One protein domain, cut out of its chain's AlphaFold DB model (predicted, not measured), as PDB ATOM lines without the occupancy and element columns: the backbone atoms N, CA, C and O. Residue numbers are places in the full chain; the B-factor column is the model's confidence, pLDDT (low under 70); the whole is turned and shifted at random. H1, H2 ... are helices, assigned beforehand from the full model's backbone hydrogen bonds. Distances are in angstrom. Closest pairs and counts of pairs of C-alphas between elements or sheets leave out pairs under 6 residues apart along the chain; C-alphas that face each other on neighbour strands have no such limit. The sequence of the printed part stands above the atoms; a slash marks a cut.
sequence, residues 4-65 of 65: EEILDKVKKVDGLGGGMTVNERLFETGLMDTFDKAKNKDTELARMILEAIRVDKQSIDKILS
ATOM      1  N   GLU A   4      95.500 -39.419-208.019       95.81
ATOM      2  CA  GLU A   4      96.789 -38.927-207.526       95.81
ATOM      3  C   GLU A   4      97.206 -39.639-206.237       95.81
ATOM      4  O   GLU A   4      98.344 -40.091-206.138       95.81
ATOM      5  N   GLU A   5      96.273 -39.841-205.301       96.50
ATOM      6  CA  GLU A   5      96.516 -40.603-204.067       96.50
ATOM      7  C   GLU A   5      96.860 -42.075-204.350       96.50
ATOM      8  O   GLU A   5      97.752 -42.636-203.711       96.50
ATOM      9  N   ILE A   6      96.189 -42.699-205.330       96.69
ATOM     10  CA  ILE A   6      96.516 -44.059-205.792       96.69
ATOM     11  C   ILE A   6      97.957 -44.101-206.303       96.69
ATOM     12  O   ILE A   6      98.745 -44.948-205.885       96.69
ATOM     13  N   LEU A   7      98.314 -43.181-207.202       95.88
ATOM     14  CA  LEU A   7      99.643 -43.145-207.804       95.88
ATOM     15  C   LEU A   7     100.738 -42.847-206.774       95.88
ATOM     16  O   LEU A   7     101.821 -43.412-206.884       95.88
ATOM     17  N   ASP A   8     100.477 -41.999-205.779       96.75
ATOM     18  CA  ASP A   8     101.424 -41.721-204.694       96.75
ATOM     19  C   ASP A   8     101.697 -42.966-203.837       96.75
ATOM     20  O   ASP A   8     102.852 -43.281-203.552       96.75
ATOM     21  N   LYS A   9     100.654 -43.735-203.495       96.25
ATOM     22  CA  LYS A   9     100.794 -45.023-202.793       96.25
ATOM     23  C   LYS A   9     101.603 -46.038-203.601       96.25
ATOM     24  O   LYS A   9     102.495 -46.679-203.062       96.25
ATOM     25  N   VAL A  10     101.323 -46.146-204.899       95.62
ATOM     26  CA  VAL A  10     102.019 -47.059-205.820       95.62
ATOM     27  C   VAL A  10     103.497 -46.692-205.970       95.62
ATOM     28  O   VAL A  10     104.348 -47.573-205.942       95.62
ATOM     29  N   LYS A  11     103.832 -45.401-206.083       94.62
ATOM     30  CA  LYS A  11     105.222 -44.929-206.238       94.62
ATOM     31  C   LYS A  11     106.124 -45.232-205.039       94.62
ATOM     32  O   LYS A  11     107.338 -45.196-205.198       94.62
ATOM     33  N   LYS A  12     105.553 -45.490-203.860       93.62
ATOM     34  CA  LYS A  12     106.298 -45.799-202.629       93.62
ATOM     35  C   LYS A  12     106.708 -47.268-202.519       93.62
ATOM     36  O   LYS A  12     107.438 -47.605-201.595       93.62
ATOM     37  N   VAL A  13     106.232 -48.126-203.423       93.12
ATOM     38  CA  VAL A  13     106.516 -49.562-203.406       93.12
ATOM     39  C   VAL A  13     107.452 -49.908-204.558       93.12
ATOM     40  O   VAL A  13     107.080 -49.848-205.733       93.12
ATOM     41  N   ASP A  14     108.670 -50.311-204.213       87.75
ATOM     42  CA  ASP A  14     109.640 -50.819-205.177       87.75
ATOM     43  C   ASP A  14     109.274 -52.239-205.637       87.75
ATOM     44  O   ASP A  14     108.718 -53.044-204.894       87.75
ATOM     45  N   GLY A  15     109.592 -52.574-206.891       83.44
ATOM     46  CA  GLY A  15     109.420 -53.940-207.404       83.44
ATOM     47  C   GLY A  15     107.989 -54.340-207.791       83.44
ATOM     48  O   GLY A  15     107.765 -55.492-208.165       83.44
ATOM     49  N   LEU A  16     107.031 -53.402-207.798       82.19
ATOM     50  CA  LEU A  16     105.686 -53.623-208.343       82.19
ATOM     51  C   LEU A  16     105.763 -54.165-209.784       82.19
ATOM     52  O   LEU A  16     106.080 -53.440-210.731       82.19
ATOM     53  N   GLY A  17     105.476 -55.459-209.949       68.81
ATOM     54  CA  GLY A  17     105.486 -56.152-211.243       68.81
ATOM     55  C   GLY A  17     106.422 -57.359-211.346       68.81
ATOM     56  O   GLY A  17     106.312 -58.091-212.325       68.81
ATOM     57  N   GLY A  18     107.293 -57.612-210.361       78.81
ATOM     58  CA  GLY A  18     108.151 -58.803-210.316       78.81
ATOM     59  C   GLY A  18     107.873 -59.657-209.081       78.81
ATOM     60  O   GLY A  18     107.887 -59.146-207.970       78.81
ATOM     61  N   GLY A  19     107.594 -60.951-209.258       84.06
ATOM     62  CA  GLY A  19     107.489 -61.926-208.158       84.06
ATOM     63  C   GLY A  19     106.261 -61.819-207.239       84.06
ATOM     64  O   GLY A  19     105.967 -62.785-206.550       84.06
ATOM     65  N   MET A  20     105.526 -60.704-207.259       92.00
ATOM     66  CA  MET A  20     104.327 -60.491-206.436       92.00
ATOM     67  C   MET A  20     103.030 -60.841-207.177       92.00
ATOM     68  O   MET A  20     102.803 -60.401-208.317       92.00
ATOM     69  N   THR A  21     102.138 -61.534-206.477       94.62
ATOM     70  CA  THR A  21     100.721 -61.712-206.818       94.62
ATOM     71  C   THR A  21      99.946 -60.393-206.711       94.62
ATOM     72  O   THR A  21     100.409 -59.419-206.123       94.62
ATOM     73  N   VAL A  22      98.732 -60.337-207.272       95.50
ATOM     74  CA  VAL A  22      97.880 -59.131-207.219       95.50
ATOM     75  C   VAL A  22      97.545 -58.726-205.779       95.50
ATOM     76  O   VAL A  22      97.627 -57.546-205.447       95.50
ATOM     77  N   ASN A  23      97.220 -59.695-204.919       95.81
ATOM     78  CA  ASN A  23      96.870 -59.437-203.520       95.81
ATOM     79  C   ASN A  23      98.051 -58.869-202.732       95.81
ATOM     80  O   ASN A  23      97.875 -57.928-201.967       95.81
ATOM     81  N   GLU A  24      99.261 -59.382-202.962       96.00
ATOM     82  CA  GLU A  24     100.470 -58.838-202.335       96.00
ATOM     83  C   GLU A  24     100.700 -57.387-202.768       96.00
ATOM     84  O   GLU A  24     100.940 -56.528-201.929       96.00
ATOM     85  N   ARG A  25     100.511 -57.053-204.052       96.44
ATOM     86  CA  ARG A  25     100.631 -55.658-204.516       96.44
ATOM     87  C   ARG A  25      99.576 -54.738-203.901       96.44
ATOM     88  O   ARG A  25      99.881 -53.595-203.567       96.44
ATOM     89  N   LEU A  26      98.339 -55.214-203.752       97.25
ATOM     90  CA  LEU A  26      97.273 -54.473-203.067       97.25
ATOM     91  C   LEU A  26      97.612 -54.227-201.593       97.25
ATOM     92  O   LEU A  26      97.336 -53.143-201.075       97.25
ATOM     93  N   PHE A  27      98.213 -55.216-200.936       96.25
ATOM     94  CA  PHE A  27      98.640 -55.128-199.548       96.25
ATOM     95  C   PHE A  27      99.806 -54.146-199.372       96.25
ATOM     96  O   PHE A  27      99.671 -53.184-198.621       96.25
ATOM     97  N   GLU A  28     100.891 -54.313-200.132       95.88
ATOM     98  CA  GLU A  28     102.098 -53.471-200.060       95.88
ATOM     99  C   GLU A  28     101.803 -51.992-200.356       95.88
ATOM    100  O   GLU A  28     102.345 -51.087-199.727       95.88
ATOM    101  N   THR A  29     100.882 -51.716-201.285       96.69
ATOM    102  CA  THR A  29     100.458 -50.338-201.599       96.69
ATOM    103  C   THR A  29      99.453 -49.763-200.592       96.69
ATOM    104  O   THR A  29      99.092 -48.581-200.662       96.69
ATOM    105  N   GLY A  30      98.960 -50.574-199.652       96.88
ATOM    106  CA  GLY A  30      97.889 -50.196-198.732       96.88
ATOM    107  C   GLY A  30      96.600 -49.811-199.465       96.88
ATOM    108  O   GLY A  30      95.931 -48.848-199.074       96.88
ATOM    109  N   LEU A  31      96.308 -50.497-200.575       97.75
ATOM    110  CA  LEU A  31      95.125 -50.305-201.418       97.75
ATOM    111  C   LEU A  31      94.074 -51.407-201.235       97.75
ATOM    112  O   LEU A  31      92.944 -51.200-201.669       97.75
ATOM    113  N   MET A  32      94.410 -52.515-200.562       97.31
ATOM    114  CA  MET A  32      93.537 -53.676-200.314       97.31
ATOM    115  C   MET A  32      92.120 -53.279-199.863       97.31
ATOM    116  O   MET A  32      91.158 -53.504-200.592       97.31
ATOM    117  N   ASP A  33      91.987 -52.576-198.735       96.75
ATOM    118  CA  ASP A  33      90.679 -52.169-198.198       96.75
ATOM    119  C   ASP A  33      89.898 -51.247-199.140       96.75
ATOM    120  O   ASP A  33      88.663 -51.237-199.152       96.75
ATOM    121  N   THR A  34      90.612 -50.407-199.896       97.31
ATOM    122  CA  THR A  34      89.975 -49.488-200.846       97.31
ATOM    123  C   THR A  34      89.460 -50.259-202.051       97.31
ATOM    124  O   THR A  34      88.337 -50.020-202.489       97.31
ATOM    125  N   PHE A  35      90.247 -51.214-202.542       97.88
ATOM    126  CA  PHE A  35      89.861 -52.106-203.620       97.88
ATOM    127  C   PHE A  35      88.652 -52.965-203.238       97.88
ATOM    128  O   PHE A  35      87.678 -52.977-203.983       97.88
ATOM    129  N   ASP A  36      88.649 -53.599-202.063       96.19
ATOM    130  CA  ASP A  36      87.545 -54.467-201.627       96.19
ATOM    131  C   ASP A  36      86.212 -53.712-201.519       96.19
ATOM    132  O   ASP A  36      85.151 -54.218-201.903       96.19
ATOM    133  N   LYS A  37      86.256 -52.459-201.050       95.88
ATOM    134  CA  LYS A  37      85.080 -51.580-201.008       95.88
ATOM    135  C   LYS A  37      84.644 -51.143-202.406       95.88
ATOM    136  O   LYS A  37      83.442 -51.096-202.670       95.88
ATOM    137  N   ALA A  38      85.600 -50.813-203.274       96.56
ATOM    138  CA  ALA A  38      85.341 -50.335-204.627       96.56
ATOM    139  C   ALA A  38      84.810 -51.446-205.540       96.56
ATOM    140  O   ALA A  38      83.877 -51.201-206.296       96.56
ATOM    141  N   LYS A  39      85.311 -52.682-205.418       94.81
ATOM    142  CA  LYS A  39      84.981 -53.812-206.302       94.81
ATOM    143  C   LYS A  39      83.475 -54.010-206.523       94.81
ATOM    144  O   LYS A  39      83.076 -54.387-207.616       94.81
ATOM    145  N   ASN A  40      82.653 -53.733-205.510       90.38
ATOM    146  CA  ASN A  40      81.198 -53.926-205.565       90.38
ATOM    147  C   ASN A  40      80.384 -52.627-205.718       90.38
ATOM    148  O   ASN A  40      79.168 -52.692-205.872       90.38
ATOM    149  N   LYS A  41      81.012 -51.452-205.588       93.62
ATOM    150  CA  LYS A  41      80.311 -50.154-205.489       93.62
ATOM    151  C   LYS A  41      80.765 -49.127-206.519       93.62
ATOM    152  O   LYS A  41      79.995 -48.242-206.865       93.62
ATOM    153  N   ASP A  42      82.013 -49.231-206.955       95.62
ATOM    154  CA  ASP A  42      82.690 -48.299-207.844       95.62
ATOM    155  C   ASP A  42      83.714 -49.078-208.683       95.62
ATOM    156  O   ASP A  42      84.909 -49.162-208.377       95.62
ATOM    157  N   THR A  43      83.206 -49.723-209.732       94.88
ATOM    158  CA  THR A  43      84.006 -50.570-210.622       94.88
ATOM    159  C   THR A  43      85.067 -49.766-211.377       94.88
ATOM    160  O   THR A  43      86.120 -50.316-211.705       94.88
ATOM    161  N   GLU A  44      84.843 -48.469-211.622       95.94
ATOM    162  CA  GLU A  44      85.842 -47.592-212.243       95.94
ATOM    163  C   GLU A  44      87.031 -47.358-211.306       95.94
ATOM    164  O   GLU A  44      88.181 -47.515-211.722       95.94
ATOM    165  N   LEU A  45      86.777 -47.074-210.025       97.38
ATOM    166  CA  LEU A  45      87.834 -46.962-209.020       97.38
ATOM    167  C   LEU A  45      88.577 -48.291-208.829       97.38
ATOM    168  O   LEU A  45      89.809 -48.304-208.761       97.38
ATOM    169  N   ALA A  46      87.854 -49.413-208.777       98.00
ATOM    170  CA  ALA A  46      88.461 -50.737-208.657       98.00
ATOM    171  C   ALA A  46      89.386 -51.044-209.848       98.00
ATOM    172  O   ALA A  46      90.517 -51.497-209.656       98.00
ATOM    173  N   ARG A  47      88.942 -50.731-211.072       97.88
ATOM    174  CA  ARG A  47      89.746 -50.844-212.296       97.88
ATOM    175  C   ARG A  47      90.990 -49.960-212.230       97.88
ATOM    176  O   ARG A  47      92.087 -50.458-212.464       97.88
ATOM    177  N   MET A  48      90.841 -48.694-211.837       97.75
ATOM    178  CA  MET A  48      91.957 -47.750-211.723       97.75
ATOM    179  C   MET A  48      93.035 -48.233-210.742       97.75
ATOM    180  O   MET A  48      94.226 -48.094-211.016       97.75
ATOM    181  N   ILE A  49      92.633 -48.829-209.614       98.25
ATOM    182  CA  ILE A  49      93.563 -49.413-208.637       98.25
ATOM    183  C   ILE A  49      94.346 -50.578-209.253       98.25
ATOM    184  O   ILE A  49      95.572 -50.617-209.136       98.25
ATOM    185  N   LEU A  50      93.663 -51.508-209.931       97.62
ATOM    186  CA  LEU A  50      94.313 -52.669-210.544       97.62
ATOM    187  C   LEU A  50      95.284 -52.265-211.667       97.62
ATOM    188  O   LEU A  50      96.386 -52.808-211.762       97.62
ATOM    189  N   GLU A  51      94.919 -51.276-212.483       96.75
ATOM    190  CA  GLU A  51      95.816 -50.718-213.503       96.75
ATOM    191  C   GLU A  51      97.060 -50.087-212.862       96.75
ATOM    192  O   GLU A  51      98.186 -50.327-213.307       96.75
ATOM    193  N   ALA A  52      96.883 -49.327-211.778       96.19
ATOM    194  CA  ALA A  52      97.982 -48.642-211.104       96.19
ATOM    195  C   ALA A  52      98.997 -49.614-210.474       96.19
ATOM    196  O   ALA A  52     100.200 -49.354-210.522       96.19
ATOM    197  N   ILE A  53      98.549 -50.768-209.965       96.00
ATOM    198  CA  ILE A  53      99.430 -51.837-209.448       96.00
ATOM    199  C   ILE A  53      99.924 -52.807-210.544       96.00
ATOM    200  O   ILE A  53     100.452 -53.889-210.251       96.00
ATOM    201  N   ARG A  54      99.791 -52.409-211.819       94.88
ATOM    202  CA  ARG A  54     100.295 -53.119-213.005       94.88
ATOM    203  C   ARG A  54      99.689 -54.513-213.192       94.88
ATOM    204  O   ARG A  54     100.403 -55.459-213.539       94.88
ATOM    205  N   VAL A  55      98.393 -54.666-212.927       95.56
ATOM    206  CA  VAL A  55      97.641 -55.846-213.379       95.56
ATOM    207  C   VAL A  55      97.337 -55.684-214.867       95.56
ATOM    208  O   VAL A  55      96.988 -54.596-215.321       95.56
ATOM    209  N   ASP A  56      97.498 -56.752-215.646       94.75
ATOM    210  CA  ASP A  56      97.175 -56.717-217.067       94.75
ATOM    211  C   ASP A  56      95.657 -56.653-217.289       94.75
ATOM    212  O   ASP A  56      94.856 -57.141-216.488       94.75
ATOM    213  N   LYS A  57      95.256 -56.078-218.423       95.75
ATOM    214  CA  LYS A  57      93.847 -55.864-218.760       95.75
ATOM    215  C   LYS A  57      93.015 -57.154-218.725       95.75
ATOM    216  O   LYS A  57      91.886 -57.126-218.246       95.75
ATOM    217  N   GLN A  58      93.560 -58.279-219.194       96.56
ATOM    218  CA  GLN A  58      92.823 -59.545-219.226       96.56
ATOM    219  C   GLN A  58      92.540 -60.054-217.809       96.56
ATOM    220  O   GLN A  58      91.442 -60.536-217.533       96.56
ATOM    221  N   SER A  59      93.512 -59.944-216.904       95.94
ATOM    222  CA  SER A  59      93.323 -60.270-215.490       95.94
ATOM    223  C   SER A  59      92.333 -59.320-214.817       95.94
ATOM    224  O   SER A  59      91.483 -59.782-214.065       95.94
ATOM    225  N   ILE A  60      92.376 -58.018-215.120       97.19
ATOM    226  CA  ILE A  60      91.406 -57.036-214.605       97.19
ATOM    227  C   ILE A  60      89.982 -57.411-215.000       97.19
ATOM    228  O   ILE A  60      89.103 -57.464-214.142       97.19
ATOM    229  N   ASP A  61      89.765 -57.711-216.280       95.88
ATOM    230  CA  ASP A  61      88.442 -58.071-216.782       95.88
ATOM    231  C   ASP A  61      87.927 -59.362-216.115       95.88
ATOM    232  O   ASP A  61      86.741 -59.452-215.830       95.88
ATOM    233  N   LYS A  62      88.802 -60.320-215.770       96.12
ATOM    234  CA  LYS A  62      88.434 -61.522-214.988       96.12
ATOM    235  C   LYS A  62      88.160 -61.244-213.506       96.12
ATOM    236  O   LYS A  62      87.395 -61.966-212.882       96.12
ATOM    237  N   ILE A  63      88.839 -60.266-212.910       95.12
ATOM    238  CA  ILE A  63      88.692 -59.931-211.483       95.12
ATOM    239  C   ILE A  63      87.400 -59.143-211.236       95.12
ATOM    240  O   ILE A  63      86.803 -59.274-210.161       95.12
ATOM    241  N   LEU A  64      87.015 -58.306-212.201       95.06
ATOM    242  CA  LEU A  64      85.875 -57.390-212.122       95.06
ATOM    243  C   LEU A  64      84.620 -57.879-212.866       95.06
ATOM    244  O   LEU A  64      83.627 -57.154-212.854       95.06
ATOM    245  N   SER A  65      84.668 -59.044-213.525       88.44
ATOM    246  CA  SER A  65      83.506 -59.665-214.181       88.44
ATOM    247  C   SER A  65      82.420 -60.082-213.201       88.44
ATOM    248  O   SER A  65      82.799 -60.598-212.122       88.44
TER     249      SER A  65
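AT A GLANCE: This is residues 4 to 65 of the 65 residues of an uncharacterized protein of Bacteroidetes bacterium ADurb.BinA174 (UniProt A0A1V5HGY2). What does the model look like at first sight? A small ball of five short helices is gathered about the longest one, H4: H3 and H5 each fold back on H4 to make two helical hairpins that share it, and H1 packs near the end of H4 at Ala 52. H2 is set off from H4, joined to the beginning of H3 at a corner. What are its make-up and size? The printed part has 62 residues with five named helices, in the order H1, H2, H3, H4, H5, and no named strand, so the class is all helix. It is compact and rounded, with a radius of gyration of the C-alphas of 10.6 A and spans of 28 by 23 by 16 A.

IN THESE COORDINATES: Where is the longest helix? H4 is residues 43 to 52, 14.1 A from first to last C-alpha, with C-alpha 43 at (84.006, -50.570, -210.622). Where are the others? H3 is residues 32 to 39, 10.4 A, and H5 is residues 57 to 64, 10.5 A, ending with C-alpha 64 at (85.875, -57.390, -212.122). H1 is residues 4 to 11, 10.4 A, beginning with C-alpha 4 at (96.789, -38.927, -207.526), and H2 is residues 22 to 28, 10.1 A.

HOW THE PARTS SIT: What touches the hub, H4? H3 touches it in a hairpin, at a steep tilt of 41 degrees, opposite ways, the closest C-alphas being those of Ala 38 and Ala 46, 5.1 A apart. H5 touches it in a hairpin too, also at 41 degrees and opposite ways, with the C-alphas of Leu 50 and Ile 60 closest, at 6.6 A. H1 touches it the same way at a shallow tilt of 33 degrees, only just short of steep, with the C-alphas of Leu 7 and Ala 52 closest, at 6.6 A. How does H2 stand? H2 and H3 only just touch, with 3 pairs of C-alphas within 8 A, and only at the corner by their link; the closest C-alphas are those of Leu 26 and Met 32, 4.7 A apart. H2 and H4 are near each other, while H2 is apart from H1 and from H5. What do the helix packing and backbones show? Leaving out that corner, one of three touching pairs is at a shallow tilt, and the packing is mostly crossed, only just. In H1, H2, H3, H4 and H5 every O i to N i+4 pair is within hydrogen-bond range.

THE WHOLE: How far does it reach? The two C-alphas farthest apart, those of Gly 19 and Lys 41, are 29.7 A apart. Are there cuts or long links? The printed part has no cut and no long link; the link from H1 to H2 is short, and the other three are tight. Where is confidence low? The mean pLDDT of the printed part is 94.4, and residue 17 is the one printed residue under 70.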